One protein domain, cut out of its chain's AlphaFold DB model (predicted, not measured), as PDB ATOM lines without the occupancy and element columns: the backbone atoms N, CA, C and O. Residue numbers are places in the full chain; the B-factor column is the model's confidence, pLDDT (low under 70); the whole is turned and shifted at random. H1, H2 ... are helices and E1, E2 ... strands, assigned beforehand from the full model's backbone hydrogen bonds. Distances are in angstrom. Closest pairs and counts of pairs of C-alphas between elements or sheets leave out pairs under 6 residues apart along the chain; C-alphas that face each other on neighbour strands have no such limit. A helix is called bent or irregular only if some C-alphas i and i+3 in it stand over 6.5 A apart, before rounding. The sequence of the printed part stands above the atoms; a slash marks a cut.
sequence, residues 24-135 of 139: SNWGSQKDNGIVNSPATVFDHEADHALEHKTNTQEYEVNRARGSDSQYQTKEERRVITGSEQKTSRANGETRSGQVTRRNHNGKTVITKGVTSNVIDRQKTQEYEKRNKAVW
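What this domain is: This is residues 24 to 135 of the 139 residues of an uncharacterized protein of Bacteroides thetaiotaomicron (UniProt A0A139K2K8). A small ribbon of two strands, E1 and E2, has a pair of long crossed helices, H1 and H3, on one side and a single helix, H4, on the other. H1 starts beside E1, the short H2 turns the chain at the far end of H1, and H4 runs past E2 so that residues 129 to 135 stick out. The printed part has 112 residues with four named helices and two named strands, in the order E1, H1, H2, H3, E2, H4; the sheet order is E1 - E2, antiparallel, and the class is mostly helix. The whole is compact, with a radius of gyration of the C-alphas of 14.7 A and spans of 43 by 38 by 24 A.

Where its parts are: E1 is residues 26 to 29, beginning at C-alpha 26 (-22.017, -17.880, 33.098), and E2 is residues 107 to 110. H1, residues 38 to 54, is 24.1 A long and begins at C-alpha 38 (-20.029, -17.670, 37.933). H3, residues 74 to 90, is 23.8 A long and only just irregular: C-alphas 81 and 84 are 6.7 A apart. H2 is residues 56 to 62. H4, residues 121 to 133, is 18.2 A long and ends at C-alpha 133 (-26.365, -17.280, 14.459).

How they stand to each other: E1 and E2 are antiparallel at 133 degrees between their directions, with N 27 and O 109 at 2.8 A and N 109 and O 27 at 3.0 A within hydrogen-bond range. Residues 28 to 29 of E1 also pair with residues 35 to 36, antiparallel. The closest C-alphas of E1 and H1 are those of Gly 27 and Pro 38, 4.5 A apart. H1 and H3 touch at a steep tilt of 46 degrees, opposite ways, closest at the C-alphas of His 44 and Glu 84, 5.3 A. H1, with residues 51 to 52 alone, and H2 only just touch, with 3 pairs of C-alphas within 8 A, and only at the corner by their link; the closest are those of His 52 and Tyr 59, 5.4 A. H2 and H3 only just touch, with 3 pairs; on H3 residues 74 to 75 alone take part, and the closest C-alphas are those of Asn 62 and Lys 74, 4.8 A. The closest C-alphas of E2 and H4 are those of Ile 110 and Thr 124, 4.9 A apart. H4 touches no helix, and E1 and H3 are apart. Each O i to N i+4 pair is within hydrogen-bond range in H1, H2 and H4; in H3 11 of 13 are.

The domain as a whole: The two C-alphas farthest apart, those of Gln 57 and Gln 122, are 43.5 A apart. The printed part has no cut. The links H2 to H3 and H3 to E2 are long, the latter being residues 91 to 106. The mean pLDDT of the printed part is 94.7, and residues 132 to 135 are under 70.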
ATOM      1  N   SER A  24     -25.346 -14.932  36.495       94.44
ATOM      2  CA  SER A  24     -25.260 -15.917  37.586       94.44
ATOM      3  C   SER A  24     -25.118 -17.378  37.164       94.44
ATOM      4  O   SER A  24     -24.913 -18.246  38.012       94.44
ATOM      5  N   ASN A  25     -25.212 -17.661  35.867       95.44
ATOM      6  CA  ASN A  25     -25.024 -18.979  35.274       95.44
ATOM      7  C   ASN A  25     -23.884 -19.023  34.244       95.44
ATOM      8  O   ASN A  25     -23.707 -20.060  33.608       95.44
ATOM      9  N   TRP A  26     -23.137 -17.932  34.041       95.88
ATOM     10  CA  TRP A  26     -22.017 -17.880  33.098       95.88
ATOM     11  C   TRP A  26     -20.699 -18.126  33.828       95.88
ATOM     12  O   TRP A  26     -20.182 -17.247  34.513       95.88
ATOM     13  N   GLY A  27     -20.177 -19.341  33.689       97.12
ATOM     14  CA  GLY A  27     -18.823 -19.692  34.101       97.12
ATOM     15  C   GLY A  27     -17.818 -19.493  32.968       97.12
ATOM     16  O   GLY A  27     -18.162 -19.084  31.856       97.12
ATOM     17  N   SER A  28     -16.561 -19.833  33.240       96.94
ATOM     18  CA  SER A  28     -15.466 -19.705  32.276       96.94
ATOM     19  C   SER A  28     -14.613 -20.971  32.263       96.94
ATOM     20  O   SER A  28     -13.979 -21.307  33.264       96.94
ATOM     21  N   GLN A  29     -14.603 -21.680  31.134       97.44
ATOM     22  CA  GLN A  29     -13.713 -22.812  30.895       97.44
ATOM     23  C   GLN A  29     -12.366 -22.309  30.377       97.44
ATOM     24  O   GLN A  29     -12.312 -21.562  29.401       97.44
ATOM     25  N   LYS A  30     -11.281 -22.717  31.029       95.69
ATOM     26  CA  LYS A  30      -9.912 -22.311  30.705       95.69
ATOM     27  C   LYS A  30      -9.239 -23.332  29.789       95.69
ATOM     28  O   LYS A  30      -9.688 -24.474  29.686       95.69
ATOM     29  N   ASP A  31      -8.125 -22.945  29.171       92.94
ATOM     30  CA  ASP A  31      -7.394 -23.782  28.202       92.94
ATOM     31  C   ASP A  31      -6.894 -25.114  28.798       92.94
ATOM     32  O   ASP A  31      -6.733 -26.104  28.091       92.94
ATOM     33  N   ASN A  32      -6.680 -25.162  30.116       92.25
ATOM     34  CA  ASN A  32      -6.297 -26.372  30.854       92.25
ATOM     35  C   ASN A  32      -7.501 -27.234  31.300       92.25
ATOM     36  O   ASN A  32      -7.329 -28.181  32.066       92.25
ATOM     37  N   GLY A  33      -8.717 -26.893  30.865       94.88
ATOM     38  CA  GLY A  33      -9.954 -27.609  31.171       94.88
ATOM     39  C   GLY A  33     -10.606 -27.256  32.511       94.88
ATOM     40  O   GLY A  33     -11.734 -27.695  32.743       94.88
ATOM     41  N   ILE A  34      -9.961 -26.459  33.373       97.06
ATOM     42  CA  ILE A  34     -10.584 -25.971  34.612       97.06
ATOM     43  C   ILE A  34     -11.764 -25.069  34.260       97.06
ATOM     44  O   ILE A  34     -11.708 -24.274  33.324       97.06
ATOM     45  N   VAL A  35     -12.842 -25.195  35.027       98.19
ATOM     46  CA  VAL A  35     -14.022 -24.343  34.906       98.19
ATOM     47  C   VAL A  35     -14.133 -23.514  36.172       98.19
ATOM     48  O   VAL A  35     -14.284 -24.065  37.261       98.19
ATOM     49  N   ASN A  36     -14.084 -22.197  36.019       98.25
ATOM     50  CA  ASN A  36     -14.475 -21.286  37.080       98.25
ATOM     51  C   ASN A  36     -15.991 -21.101  37.061       98.25
ATOM     52  O   ASN A  36     -16.587 -20.890  35.999       98.25
ATOM     53  N   SER A  37     -16.609 -21.194  38.236       98.44
ATOM     54  CA  SER A  37     -18.028 -20.910  38.417       98.44
ATOM     55  C   SER A  37     -18.327 -19.423  38.199       98.44
ATOM     56  O   SER A  37     -17.418 -18.588  38.269       98.44
ATOM     57  N   PRO A  38     -19.601 -19.062  37.977       98.25
ATOM     58  CA  PRO A  38     -20.029 -17.670  37.933       98.25
ATOM     59  C   PRO A  38     -19.562 -16.859  39.147       98.25
ATOM     60  O   PRO A  38     -19.149 -15.722  38.971       98.25
ATOM     61  N   ALA A  39     -19.566 -17.423  40.357       98.25
ATOM     62  CA  ALA A  39     -19.094 -16.744  41.565       98.25
ATOM     63  C   ALA A  39     -17.601 -16.391  41.491       98.25
ATOM     64  O   ALA A  39     -17.226 -15.271  41.816       98.25
ATOM     65  N   THR A  40     -16.758 -17.310  41.015       98.50
ATOM     66  CA  THR A  40     -15.326 -17.034  40.823       98.50
ATOM     67  C   THR A  40     -15.090 -15.990  39.731       98.50
ATOM     68  O   THR A  40     -14.213 -15.145  39.869       98.50
ATOM     69  N   VAL A  41     -15.892 -16.009  38.659       98.12
ATOM     70  CA  VAL A  41     -15.835 -14.967  37.621       98.12
ATOM     71  C   VAL A  41     -16.307 -13.613  38.165       98.12
ATOM     72  O   VAL A  41     -15.717 -12.595  37.845       98.12
ATOM     73  N   PHE A  42     -17.332 -13.577  39.020       98.00
ATOM     74  CA  PHE A  42     -17.754 -12.335  39.673       98.00
ATOM     75  C   PHE A  42     -16.651 -11.756  40.557       98.00
ATOM     76  O   PHE A  42     -16.400 -10.559  40.498       98.00
ATOM     77  N   ASP A  43     -15.998 -12.597  41.363       98.50
ATOM     78  CA  ASP A  43     -14.918 -12.169  42.254       98.50
ATOM     79  C   ASP A  43     -13.730 -11.584  41.476       98.50
ATOM     80  O   ASP A  43     -13.169 -10.575  41.889       98.50
ATOM     81  N   HIS A  44     -13.424 -12.146  40.300       98.06
ATOM     82  CA  HIS A  44     -12.447 -11.581  39.365       98.06
ATOM     83  C   HIS A  44     -12.807 -10.132  38.979       98.06
ATOM     84  O   HIS A  44     -12.011  -9.215  39.179       98.06
ATOM     85  N   GLU A  45     -14.031  -9.892  38.496       97.81
ATOM     86  CA  GLU A  45     -14.460  -8.537  38.108       97.81
ATOM     87  C   GLU A  45     -14.597  -7.588  39.309       97.81
ATOM     88  O   GLU A  45     -14.361  -6.382  39.203       97.81
ATOM     89  N   ALA A  46     -14.983  -8.119  40.469       98.19
ATOM     90  CA  ALA A  46     -15.086  -7.359  41.705       98.19
ATOM     91  C   ALA A  46     -13.713  -6.915  42.221       98.19
ATOM     92  O   ALA A  46     -13.605  -5.807  42.744       98.19
ATOM     93  N   ASP A  47     -12.667  -7.724  42.039       98.50
ATOM     94  CA  ASP A  47     -11.294  -7.348  42.379       98.50
ATOM     95  C   ASP A  47     -10.782  -6.226  41.462       98.50
ATOM     96  O   ASP A  47     -10.225  -5.246  41.953       98.50
ATOM     97  N   HIS A  48     -11.068  -6.271  40.154       97.88
ATOM     98  CA  HIS A  48     -10.796  -5.121  39.282       97.88
ATOM     99  C   HIS A  48     -11.492  -3.846  39.767       97.88
ATOM    100  O   HIS A  48     -10.885  -2.774  39.810       97.88
ATOM    101  N   ALA A  49     -12.765  -3.951  40.156       97.62
ATOM    102  CA  ALA A  49     -13.521  -2.814  40.666       97.62
ATOM    103  C   ALA A  49     -12.961  -2.277  41.990       97.62
ATOM    104  O   ALA A  49     -12.933  -1.061  42.201       97.62
ATOM    105  N   LEU A  50     -12.525  -3.171  42.881       97.62
ATOM    106  CA  LEU A  50     -11.901  -2.807  44.145       97.62
ATOM    107  C   LEU A  50     -10.584  -2.074  43.901       97.62
ATOM    108  O   LEU A  50     -10.413  -0.974  44.420       97.62
ATOM    109  N   GLU A  51      -9.709  -2.632  43.069       97.75
ATOM    110  CA  GLU A  51      -8.397  -2.063  42.764       97.75
ATOM    111  C   GLU A  51      -8.514  -0.698  42.085       97.75
ATOM    112  O   GLU A  51      -7.850   0.258  42.488       97.75
ATOM    113  N   HIS A  52      -9.442  -0.553  41.135       95.94
ATOM    114  CA  HIS A  52      -9.738   0.742  40.529       95.94
ATOM    115  C   HIS A  52     -10.183   1.778  41.572       95.94
ATOM    116  O   HIS A  52      -9.817   2.950  41.470       95.94
ATOM    117  N   LYS A  53     -10.937   1.364  42.597       95.31
ATOM    118  CA  LYS A  53     -11.438   2.253  43.654       95.31
ATOM    119  C   LYS A  53     -10.385   2.602  44.707       95.31
ATOM    120  O   LYS A  53     -10.398   3.725  45.206       95.31
ATOM    121  N   THR A  54      -9.534   1.657  45.104       96.75
ATOM    122  CA  THR A  54      -8.600   1.843  46.227       96.75
ATOM    123  C   THR A  54      -7.201   2.249  45.787       96.75
ATOM    124  O   THR A  54      -6.531   2.958  46.531       96.75
ATOM    125  N   ASN A  55      -6.786   1.853  44.581       96.88
ATOM    126  CA  ASN A  55      -5.435   2.023  44.047       96.88
ATOM    127  C   ASN A  55      -5.469   2.567  42.605       96.88
ATOM    128  O   ASN A  55      -4.709   2.129  41.744       96.88
ATOM    129  N   THR A  56      -6.345   3.539  42.324       95.00
ATOM    130  CA  THR A  56      -6.656   4.032  40.964       95.00
ATOM    131  C   THR A  56      -5.423   4.303  40.096       95.00
ATOM    132  O   THR A  56      -5.395   3.914  38.933       95.00
ATOM    133  N   GLN A  57      -4.382   4.944  40.637       96.69
ATOM    134  CA  GLN A  57      -3.180   5.256  39.858       96.69
ATOM    135  C   GLN A  57      -2.429   3.992  39.411       96.69
ATOM    136  O   GLN A  57      -1.988   3.914  38.266       96.69
ATOM    137  N   GLU A  58      -2.289   3.006  40.297       97.69
ATOM    138  CA  GLU A  58      -1.638   1.736  39.975       97.69
ATOM    139  C   GLU A  58      -2.509   0.894  39.038       97.69
ATOM    140  O   GLU A  58      -1.998   0.358  38.052       97.69
ATOM    141  N   TYR A  59      -3.824   0.869  39.273       97.50
ATOM    142  CA  TYR A  59      -4.796   0.236  38.385       97.50
ATOM    143  C   TYR A  59      -4.662   0.744  36.943       97.50
ATOM    144  O   TYR A  59      -4.526  -0.056  36.019       97.50
ATOM    145  N   GLU A  60      -4.629   2.067  36.739       96.44
ATOM    146  CA  GLU A  60      -4.515   2.676  35.407       96.44
ATOM    147  C   GLU A  60      -3.183   2.349  34.708       96.44
ATOM    148  O   GLU A  60      -3.152   2.121  33.496       96.44
ATOM    149  N   VAL A  61      -2.084   2.236  35.459       97.75
ATOM    150  CA  VAL A  61      -0.793   1.784  34.911       97.75
ATOM    151  C   VAL A  61      -0.832   0.294  34.552       97.75
ATOM    152  O   VAL A  61      -0.355  -0.105  33.487       97.75
ATOM    153  N   ASN A  62      -1.405  -0.540  35.420       98.06
ATOM    154  CA  ASN A  62      -1.379  -1.995  35.281       98.06
ATOM    155  C   ASN A  62      -2.375  -2.526  34.245       98.06
ATOM    156  O   ASN A  62      -2.113  -3.561  33.627       98.06
ATOM    157  N   ARG A  63      -3.483  -1.820  34.004       96.12
ATOM    158  CA  ARG A  63      -4.485  -2.176  32.986       96.12
ATOM    159  C   ARG A  63      -4.102  -1.769  31.562       96.12
ATOM    160  O   ARG A  63      -4.850  -2.049  30.626       96.12
ATOM    161  N   ALA A  64      -2.974  -1.079  31.380       96.75
ATOM    162  CA  ALA A  64      -2.509  -0.671  30.061       96.75
ATOM    163  C   ALA A  64      -2.363  -1.903  29.149       96.75
ATOM    164  O   ALA A  64      -1.695  -2.882  29.499       96.75
ATOM    165  N   ARG A  65      -3.004  -1.865  27.976       93.56
ATOM    166  CA  ARG A  65      -3.026  -2.988  27.030       93.56
ATOM    167  C   ARG A  65      -1.605  -3.355  26.596       93.56
ATOM    168  O   ARG A  65      -0.855  -2.494  26.148       93.56
ATOM    169  N   GLY A  66      -1.260  -4.637  26.682       94.38
ATOM    170  CA  GLY A  66       0.063  -5.142  26.306       94.38
ATOM    171  C   GLY A  66       1.142  -4.938  27.372       94.38
ATOM    172  O   GLY A  66       2.296  -5.275  27.122       94.38
ATOM    173  N   SER A  67       0.790  -4.436  28.563       96.69
ATOM    174  CA  SER A  67       1.721  -4.325  29.698       96.69
ATOM    175  C   SER A  67       2.203  -5.681  30.228       96.69
ATOM    176  O   SER A  67       3.193  -5.732  30.962       96.69
ATOM    177  N   ASP A  68       1.536  -6.769  29.833       98.06
ATOM    178  CA  ASP A  68       1.933  -8.146  30.089       98.06
ATOM    179  C   ASP A  68       1.592  -9.031  28.881       98.06
ATOM    180  O   ASP A  68       0.428  -9.182  28.528       98.06
ATOM    181  N   SER A  69       2.578  -9.643  28.226       96.00
ATOM    182  CA  SER A  69       2.318 -10.460  27.028       96.00
ATOM    183  C   SER A  69       1.617 -11.789  27.325       96.00
ATOM    184  O   SER A  69       0.969 -12.350  26.443       96.00
ATOM    185  N   GLN A  70       1.726 -12.300  28.553       97.06
ATOM    186  CA  GLN A  70       1.172 -13.593  28.949       97.06
ATOM    187  C   GLN A  70      -0.288 -13.467  29.410       97.06
ATOM    188  O   GLN A  70      -1.109 -14.336  29.110       97.06
ATOM    189  N   TYR A  71      -0.615 -12.388  30.123       96.62
ATOM    190  CA  TYR A  71      -1.956 -12.125  30.664       96.62
ATOM    191  C   TYR A  71      -2.656 -10.927  30.008       96.62
ATOM    192  O   TYR A  71      -3.692 -10.495  30.486       96.62
ATOM    193  N   GLN A  72      -2.114 -10.402  28.906       95.44
ATOM    194  CA  GLN A  72      -2.502  -9.155  28.224       95.44
ATOM    195  C   GLN A  72      -2.244  -7.867  29.012       95.44
ATOM    196  O   GLN A  72      -1.782  -6.879  28.429       95.44
ATOM    197  N   THR A  73      -2.525  -7.855  30.312       98.12
ATOM    198  CA  THR A  73      -2.232  -6.731  31.203       98.12
ATOM    199  C   THR A  73      -1.646  -7.220  32.527       98.12
ATOM    200  O   THR A  73      -1.829  -8.377  32.923       98.12
ATOM    201  N   LYS A  74      -0.917  -6.347  33.225       98.44
ATOM    202  CA  LYS A  74      -0.434  -6.646  34.581       98.44
ATOM    203  C   LYS A  74      -1.592  -6.793  35.564       98.44
ATOM    204  O   LYS A  74      -1.511  -7.605  36.481       98.44
ATOM    205  N   GLU A  75      -2.664  -6.039  35.344       98.38
ATOM    206  CA  GLU A  75      -3.860  -6.071  36.180       98.38
ATOM    207  C   GLU A  75      -4.601  -7.414  36.075       98.38
ATOM    208  O   GLU A  75      -4.936  -8.021  37.088       98.38
ATOM    209  N   GLU A  76      -4.734  -7.969  34.869       98.06
ATOM    210  CA  GLU A  76      -5.241  -9.334  34.662       98.06
ATOM    211  C   GLU A  76      -4.371 -10.375  35.379       98.06
ATOM    212  O   GLU A  76      -4.884 -11.251  36.074       98.06
ATOM    213  N   ARG A  77      -3.032 -10.275  35.287       98.62
ATOM    214  CA  ARG A  77      -2.131 -11.180  36.028       98.62
ATOM    215  C   ARG A  77      -2.401 -11.114  37.533       98.62
ATOM    216  O   ARG A  77      -2.441 -12.170  38.174       98.62
ATOM    217  N   ARG A  78      -2.540  -9.906  38.094       98.50
ATOM    218  CA  ARG A  78      -2.787  -9.675  39.525       98.50
ATOM    219  C   ARG A  78      -4.056 -10.396  39.978       98.50
ATOM    220  O   ARG A  78      -3.988 -11.200  40.905       98.50
ATOM    221  N   VAL A  79      -5.170 -10.181  39.281       98.50
ATOM    222  CA  VAL A  79      -6.460 -10.803  39.614       98.50
ATOM    223  C   VAL A  79      -6.431 -12.321  39.414       98.50
ATOM    224  O   VAL A  79      -6.808 -13.075  40.312       98.50
ATOM    225  N   ILE A  80      -5.908 -12.803  38.280       98.44
ATOM    226  CA  ILE A  80      -5.896 -14.236  37.932       98.44
ATOM    227  C   ILE A  80      -5.072 -15.050  38.929       98.44
ATOM    228  O   ILE A  80      -5.485 -16.124  39.367       98.44
ATOM    229  N   THR A  81      -3.890 -14.551  39.285       98.25
ATOM    230  CA  THR A  81      -2.992 -15.243  40.220       98.25
ATOM    231  C   THR A  81      -3.348 -14.987  41.689       98.25
ATOM    232  O   THR A  81      -2.882 -15.727  42.557       98.25
ATOM    233  N   GLY A  82      -4.193 -13.987  41.959       98.44
ATOM    234  CA  GLY A  82      -4.659 -13.572  43.278       98.44
ATOM    235  C   GLY A  82      -6.072 -14.063  43.606       98.44
ATOM    236  O   GLY A  82      -6.264 -15.220  43.992       98.44
ATOM    237  N   SER A  83      -7.052 -13.159  43.525       98.44
ATOM    238  CA  SER A  83      -8.447 -13.385  43.939       98.44
ATOM    239  C   SER A  83      -9.116 -14.535  43.192       98.44
ATOM    240  O   SER A  83      -9.618 -15.452  43.844       98.44
ATOM    241  N   GLU A  84      -9.016 -14.583  41.857       98.50
ATOM    242  CA  GLU A  84      -9.598 -15.662  41.040       98.50
ATOM    243  C   GLU A  84      -9.097 -17.029  41.534       98.50
ATOM    244  O   GLU A  84      -9.881 -17.952  41.772       98.50
ATOM    245  N   GLN A  85      -7.785 -17.154  41.763       98.44
ATOM    246  CA  GLN A  85      -7.176 -18.382  42.262       98.44
ATOM    247  C   GLN A  85      -7.637 -18.736  43.681       98.44
ATOM    248  O   GLN A  85      -7.882 -19.914  43.980       98.44
ATOM    249  N   LYS A  86      -7.735 -17.741  44.567       98.25
ATOM    250  CA  LYS A  86      -8.161 -17.927  45.957       98.25
ATOM    251  C   LYS A  86      -9.618 -18.381  46.031       98.25
ATOM    252  O   LYS A  86      -9.915 -19.367  46.708       98.25
ATOM    253  N   THR A  87     -10.503 -17.725  45.294       98.12
ATOM    254  CA  THR A  87     -11.934 -18.043  45.254       98.12
ATOM    255  C   THR A  87     -12.183 -19.370  44.553       98.12
ATOM    256  O   THR A  87     -12.903 -20.218  45.079       98.12
ATOM    257  N   SER A  88     -11.469 -19.643  43.457       98.06
ATOM    258  CA  SER A  88     -11.476 -20.956  42.812       98.06
ATOM    259  C   SER A  88     -11.088 -22.086  43.770       98.06
ATOM    260  O   SER A  88     -11.678 -23.169  43.741       98.06
ATOM    261  N   ARG A  89     -10.108 -21.846  44.652       97.62
ATOM    262  CA  ARG A  89      -9.711 -22.821  45.672       97.62
ATOM    263  C   ARG A  89     -10.797 -23.030  46.717       97.62
ATOM    264  O   ARG A  89     -11.095 -24.175  47.043       97.62
ATOM    265  N   ALA A  90     -11.377 -21.943  47.225       96.50
ATOM    266  CA  ALA A  90     -12.442 -21.989  48.224       96.50
ATOM    267  C   ALA A  90     -13.695 -22.709  47.699       96.50
ATOM    268  O   ALA A  90     -14.303 -23.492  48.423       96.50
ATOM    269  N   ASN A  91     -14.018 -22.521  46.418       96.44
ATOM    270  CA  ASN A  91     -15.132 -23.185  45.739       96.44
ATOM    271  C   ASN A  91     -14.825 -24.639  45.325       96.44
ATOM    272  O   ASN A  91     -15.683 -25.310  44.754       96.44
ATOM    273  N   GLY A  92     -13.614 -25.149  45.581       96.50
ATOM    274  CA  GLY A  92     -13.216 -26.516  45.222       96.50
ATOM    275  C   GLY A  92     -13.015 -26.748  43.719       96.50
ATOM    276  O   GLY A  92     -12.963 -27.890  43.266       96.50
ATOM    277  N   GLU A  93     -12.888 -25.680  42.931       97.69
ATOM    278  CA  GLU A  93     -12.718 -25.750  41.476       97.69
ATOM    279  C   GLU A  93     -11.277 -26.095  41.082       97.69
ATOM    280  O   GLU A  93     -11.034 -26.670  40.022       97.69
ATOM    281  N   THR A  94     -10.323 -25.767  41.959       97.69
ATOM    282  CA  THR A  94      -8.911 -26.154  41.856       97.69
ATOM    283  C   THR A  94      -8.460 -26.898  43.109       97.69
ATOM    284  O   THR A  94      -8.908 -26.610  44.217       97.69
ATOM    285  N   ARG A  95      -7.534 -27.848  42.948       95.00
ATOM    286  CA  ARG A  95      -6.903 -28.616  44.040       95.00
ATOM    287  C   ARG A  95      -5.528 -28.067  44.407       95.00
ATOM    288  O   ARG A  95      -4.946 -27.305  43.640       95.00
ATOM    289  N   SER A  96      -4.968 -28.503  45.543       93.50
ATOM    290  CA  SER A  96      -3.577 -28.182  45.934       93.50
ATOM    291  C   SER A  96      -2.600 -28.344  44.767       93.50
ATOM    292  O   SER A  96      -2.656 -29.340  44.051       93.50
ATOM    293  N   GLY A  97      -1.762 -27.331  44.531       93.38
ATOM    294  CA  GLY A  97      -0.817 -27.284  43.407       93.38
ATOM    295  C   GLY A  97      -1.404 -26.962  42.022       93.38
ATOM    296  O   GLY A  97      -0.635 -26.681  41.105       93.38
ATOM    297  N   GLN A  98      -2.729 -26.953  41.839       96.31
ATOM    298  CA  GLN A  98      -3.350 -26.510  40.585       96.31
ATOM    299  C   GLN A  98      -3.511 -24.992  40.543       96.31
ATOM    300  O   GLN A  98      -3.703 -24.357  41.583       96.31
ATOM    301  N   VAL A  99      -3.488 -24.442  39.329       97.38
ATOM    302  CA  VAL A  99      -3.822 -23.043  39.044       97.38
ATOM    303  C   VAL A  99      -5.038 -22.962  38.124       97.38
ATOM    304  O   VAL A  99      -5.199 -23.861  37.301       97.38
ATOM    305  N   THR A 100      -5.858 -21.910  38.214       96.94
ATOM    306  CA  THR A 100      -7.008 -21.707  37.310       96.94
ATOM    307  C   THR A 100      -6.546 -21.663  35.863       96.94
ATOM    308  O   THR A 100      -7.038 -22.420  35.030       96.94
ATOM    309  N   ARG A 101      -5.537 -20.836  35.578       96.75
ATOM    310  CA  ARG A 101      -4.933 -20.638  34.258       96.75
ATOM    311  C   ARG A 101      -3.579 -19.940  34.366       96.75
ATOM    312  O   ARG A 101      -3.171 -19.502  35.437       96.75
ATOM    313  N   ARG A 102      -2.866 -19.868  33.240       96.44
ATOM    314  CA  ARG A 102      -1.576 -19.166  33.112       96.44
ATOM    315  C   ARG A 102      -1.587 -18.107  32.005       96.44
ATOM    316  O   ARG A 102      -0.528 -17.753  31.500       96.44
ATOM    317  N   ASN A 103      -2.775 -17.676  31.595       93.88
ATOM    318  CA  ASN A 103      -3.020 -16.680  30.556       93.88
ATOM    319  C   ASN A 103      -4.373 -15.987  30.809       93.88
ATOM    320  O   ASN A 103      -5.114 -16.396  31.705       93.88
ATOM    321  N   HIS A 104      -4.707 -14.972  30.009       90.44
ATOM    322  CA  HIS A 104      -5.992 -14.256  30.083       90.44
ATOM    323  C   HIS A 104      -7.157 -14.996  29.382       90.44
ATOM    324  O   HIS A 104      -8.308 -14.565  29.441       90.44
ATOM    325  N   ASN A 105      -6.916 -16.131  28.731       88.81
ATOM    326  CA  ASN A 105      -7.932 -16.754  27.889       88.81
ATOM    327  C   ASN A 105      -9.000 -17.483  28.716       88.81
ATOM    328  O   ASN A 105      -8.786 -17.892  29.866       88.81
ATOM    329  N   GLY A 106     -10.162 -17.664  28.100       90.06
ATOM    330  CA  GLY A 106     -11.257 -18.459  28.627       90.06
ATOM    331  C   GLY A 106     -12.442 -18.453  27.671       90.06
ATOM    332  O   GLY A 106     -12.620 -17.532  26.879       90.06
ATOM    333  N   LYS A 107     -13.263 -19.495  27.754       92.75
ATOM    334  CA  LYS A 107     -14.504 -19.634  26.996       92.75
ATOM    335  C   LYS A 107     -15.692 -19.592  27.946       92.75
ATOM    336  O   LYS A 107     -15.744 -20.366  28.903       92.75
ATOM    337  N   THR A 108     -16.670 -18.740  27.657       94.50
ATOM    338  CA  THR A 108     -17.936 -18.710  28.398       94.50
ATOM    339  C   THR A 108     -18.671 -20.043  28.269       94.50
ATOM    340  O   THR A 108     -18.888 -20.542  27.163       94.50
ATOM    341  N   VAL A 109     -19.077 -20.603  29.408       96.06
ATOM    342  CA  VAL A 109     -19.876 -21.832  29.510       96.06
ATOM    343  C   VAL A 109     -21.045 -21.606  30.458       96.06
ATOM    344  O   VAL A 109     -20.932 -20.839  31.414       96.06
ATOM    345  N   ILE A 110     -22.170 -22.283  30.230       97.38
ATOM    346  CA  ILE A 110     -23.288 -22.246  31.176       97.38
ATOM    347  C   ILE A 110     -23.043 -23.301  32.246       97.38
ATOM    348  O   ILE A 110     -22.825 -24.466  31.916       97.38
ATOM    349  N   THR A 111     -23.076 -22.921  33.520       97.62
ATOM    350  CA  THR A 111     -22.916 -23.855  34.643       97.62
ATOM    351  C   THR A 111     -24.258 -24.188  35.285       97.62
ATOM    352  O   THR A 111     -25.258 -23.489  35.111       97.62
ATOM    353  N   LYS A 112     -24.294 -25.282  36.051       97.00
ATOM    354  CA  LYS A 112     -25.510 -25.729  36.754       97.00
ATOM    355  C   LYS A 112     -25.933 -24.824  37.918       97.00
ATOM    356  O   LYS A 112     -27.034 -24.985  38.431       97.00
ATOM    357  N   GLY A 113     -25.080 -23.896  38.346       94.88
ATOM    358  CA  GLY A 113     -25.355 -22.984  39.450       94.88
ATOM    359  C   GLY A 113     -24.212 -22.004  39.688       94.88
ATOM    360  O   GLY A 113     -23.115 -22.173  39.156       94.88
ATOM    361  N   VAL A 114     -24.476 -21.000  40.525       95.50
ATOM    362  CA  VAL A 114     -23.587 -19.849  40.738       95.50
ATOM    363  C   VAL A 114     -22.207 -20.221  41.292       95.50
ATOM    364  O   VAL A 114     -21.220 -19.629  40.885       95.50
ATOM    365  N   THR A 115     -22.113 -21.243  42.143       94.44
ATOM    366  CA  THR A 115     -20.844 -21.783  42.673       94.44
ATOM    367  C   THR A 115     -20.438 -23.106  42.015       94.44
ATOM    368  O   THR A 115     -19.496 -23.761  42.449       94.44
ATOM    369  N   SER A 116     -21.146 -23.544  40.968       95.56
ATOM    370  CA  SER A 116     -20.866 -24.817  40.301       95.56
ATOM    371  C   SER A 116     -19.859 -24.640  39.168       95.56
ATOM    372  O   SER A 116     -20.061 -23.815  38.280       95.56
ATOM    373  N   ASN A 117     -18.831 -25.487  39.139       96.38
ATOM    374  CA  ASN A 117     -17.933 -25.667  37.993       96.38
ATOM    375  C   ASN A 117     -18.409 -26.758  37.015       96.38
ATOM    376  O   ASN A 117     -17.689 -27.144  36.095       96.38
ATOM    377  N   VAL A 118     -19.626 -27.280  37.200       97.81
ATOM    378  CA  VAL A 118     -20.198 -28.291  36.311       97.81
ATOM    379  C   VAL A 118     -20.909 -27.600  35.157       97.81
ATOM    380  O   VAL A 118     -21.910 -26.909  35.353       97.81
ATOM    381  N   ILE A 119     -20.415 -27.839  33.942       98.06
ATOM    382  CA  ILE A 119     -21.007 -27.329  32.703       98.06
ATOM    383  C   ILE A 119     -22.385 -27.972  32.469       98.06
ATOM    384  O   ILE A 119     -22.520 -29.198  32.407       98.06
ATOM    385  N   ASP A 120     -23.404 -27.138  32.276       97.94
ATOM    386  CA  ASP A 120     -24.670 -27.499  31.646       97.94
ATOM    387  C   ASP A 120     -24.453 -27.539  30.127       97.94
ATOM    388  O   ASP A 120     -24.453 -26.516  29.434       97.94
ATOM    389  N   ARG A 121     -24.180 -28.741  29.609       97.06
ATOM    390  CA  ARG A 121     -23.810 -28.942  28.201       97.06
ATOM    391  C   ARG A 121     -24.919 -28.515  27.246       97.06
ATOM    392  O   ARG A 121     -24.609 -27.920  26.220       97.06
ATOM    393  N   GLN A 122     -26.180 -28.786  27.585       97.12
ATOM    394  CA  GLN A 122     -27.309 -28.428  26.731       97.12
ATOM    395  C   GLN A 122     -27.436 -26.906  26.638       97.12
ATOM    396  O   GLN A 122     -27.407 -26.356  25.537       97.12
ATOM    397  N   LYS A 123     -27.472 -26.207  27.780       95.69
ATOM    398  CA  LYS A 123     -27.573 -24.740  27.778       95.69
ATOM    399  C   LYS A 123     -26.351 -24.070  27.157       95.69
ATOM    400  O   LYS A 123     -26.487 -23.043  26.501       95.69
ATOM    401  N   THR A 124     -25.165 -24.657  27.320       95.00
ATOM    402  CA  THR A 124     -23.943 -24.164  26.667       95.00
ATOM    403  C   THR A 124     -24.031 -24.294  25.147       95.00
ATOM    404  O   THR A 124     -23.725 -23.342  24.439       95.00
ATOM    405  N   GLN A 125     -24.519 -25.422  24.624       94.69
ATOM    406  CA  GLN A 125     -24.736 -25.589  23.182       94.69
ATOM    407  C   GLN A 125     -25.791 -24.618  22.638       94.69
ATOM    408  O   GLN A 125     -25.621 -24.072  21.551       94.69
ATOM    409  N   GLU A 126     -26.879 -24.388  23.375       93.00
ATOM    410  CA  GLU A 126     -27.899 -23.400  23.006       93.00
ATOM    411  C   GLU A 126     -27.324 -21.977  22.976       93.00
ATOM    412  O   GLU A 126     -27.560 -21.245  22.015       93.00
ATOM    413  N   TYR A 127     -26.529 -21.606  23.982       90.44
ATOM    414  CA  TYR A 127     -25.792 -20.341  24.028       90.44
ATOM    415  C   TYR A 127     -24.862 -20.180  22.816       90.44
ATOM    416  O   TYR A 127     -24.928 -19.175  22.110       90.44
ATOM    417  N   GLU A 128     -24.052 -21.196  22.516       89.94
ATOM    418  CA  GLU A 128     -23.141 -21.175  21.371       89.94
ATOM    419  C   GLU A 128     -23.881 -21.056  20.035       89.94
ATOM    420  O   GLU A 128     -23.431 -20.325  19.155       89.94
ATOM    421  N   LYS A 129     -25.022 -21.740  19.870       88.94
ATOM    422  CA  LYS A 129     -25.861 -21.630  18.667       88.94
ATOM    423  C   LYS A 129     -26.404 -20.215  18.491       88.94
ATOM    424  O   LYS A 129     -26.327 -19.684  17.388       88.94
ATOM    425  N   ARG A 130     -26.913 -19.601  19.566       85.50
ATOM    426  CA  ARG A 130     -27.421 -18.219  19.533       85.50
ATOM    427  C   ARG A 130     -26.320 -17.236  19.152       85.50
ATOM    428  O   ARG A 130     -26.530 -16.427  18.261       85.50
ATOM    429  N   ASN A 131     -25.135 -17.359  19.748       76.50
ATOM    430  CA  ASN A 131     -24.021 -16.461  19.442       76.50
ATOM    431  C   ASN A 131     -23.431 -16.679  18.040       76.50
ATOM    432  O   ASN A 131     -22.994 -15.718  17.416       76.50
ATOM    433  N   LYS A 132     -23.437 -17.914  17.516       66.75
ATOM    434  CA  LYS A 132     -23.019 -18.202  16.131       66.75
ATOM    435  C   LYS A 132     -24.017 -17.680  15.094       66.75
ATOM    436  O   LYS A 132     -23.591 -17.178  14.063       66.75
ATOM    437  N   ALA A 133     -25.320 -17.765  15.367       57.12
ATOM    438  CA  ALA A 133     -26.365 -17.280  14.459       57.12
ATOM    439  C   ALA A 133     -26.354 -15.749  14.281       57.12
ATOM    440  O   ALA A 133     -26.820 -15.245  13.267       57.12
ATOM    441  N   VAL A 134     -25.778 -15.001  15.226       55.62
ATOM    442  CA  VAL A 134     -25.590 -13.543  15.097       55.62
ATOM    443  C   VAL A 134     -24.510 -13.187  14.055       55.62
ATOM    444  O   VAL A 134     -24.491 -12.065  13.567       55.62
ATOM    445  N   TRP A 135     -23.646 -14.136  13.663       45.16
ATOM    446  CA  TRP A 135     -22.551 -13.938  12.697       45.16
ATOM    447  C   TRP A 135     -22.865 -14.377  11.257       45.16
ATOM    448  O   TRP A 135     -21.998 -14.280  10.391       45.16
TER     449      TRP A 135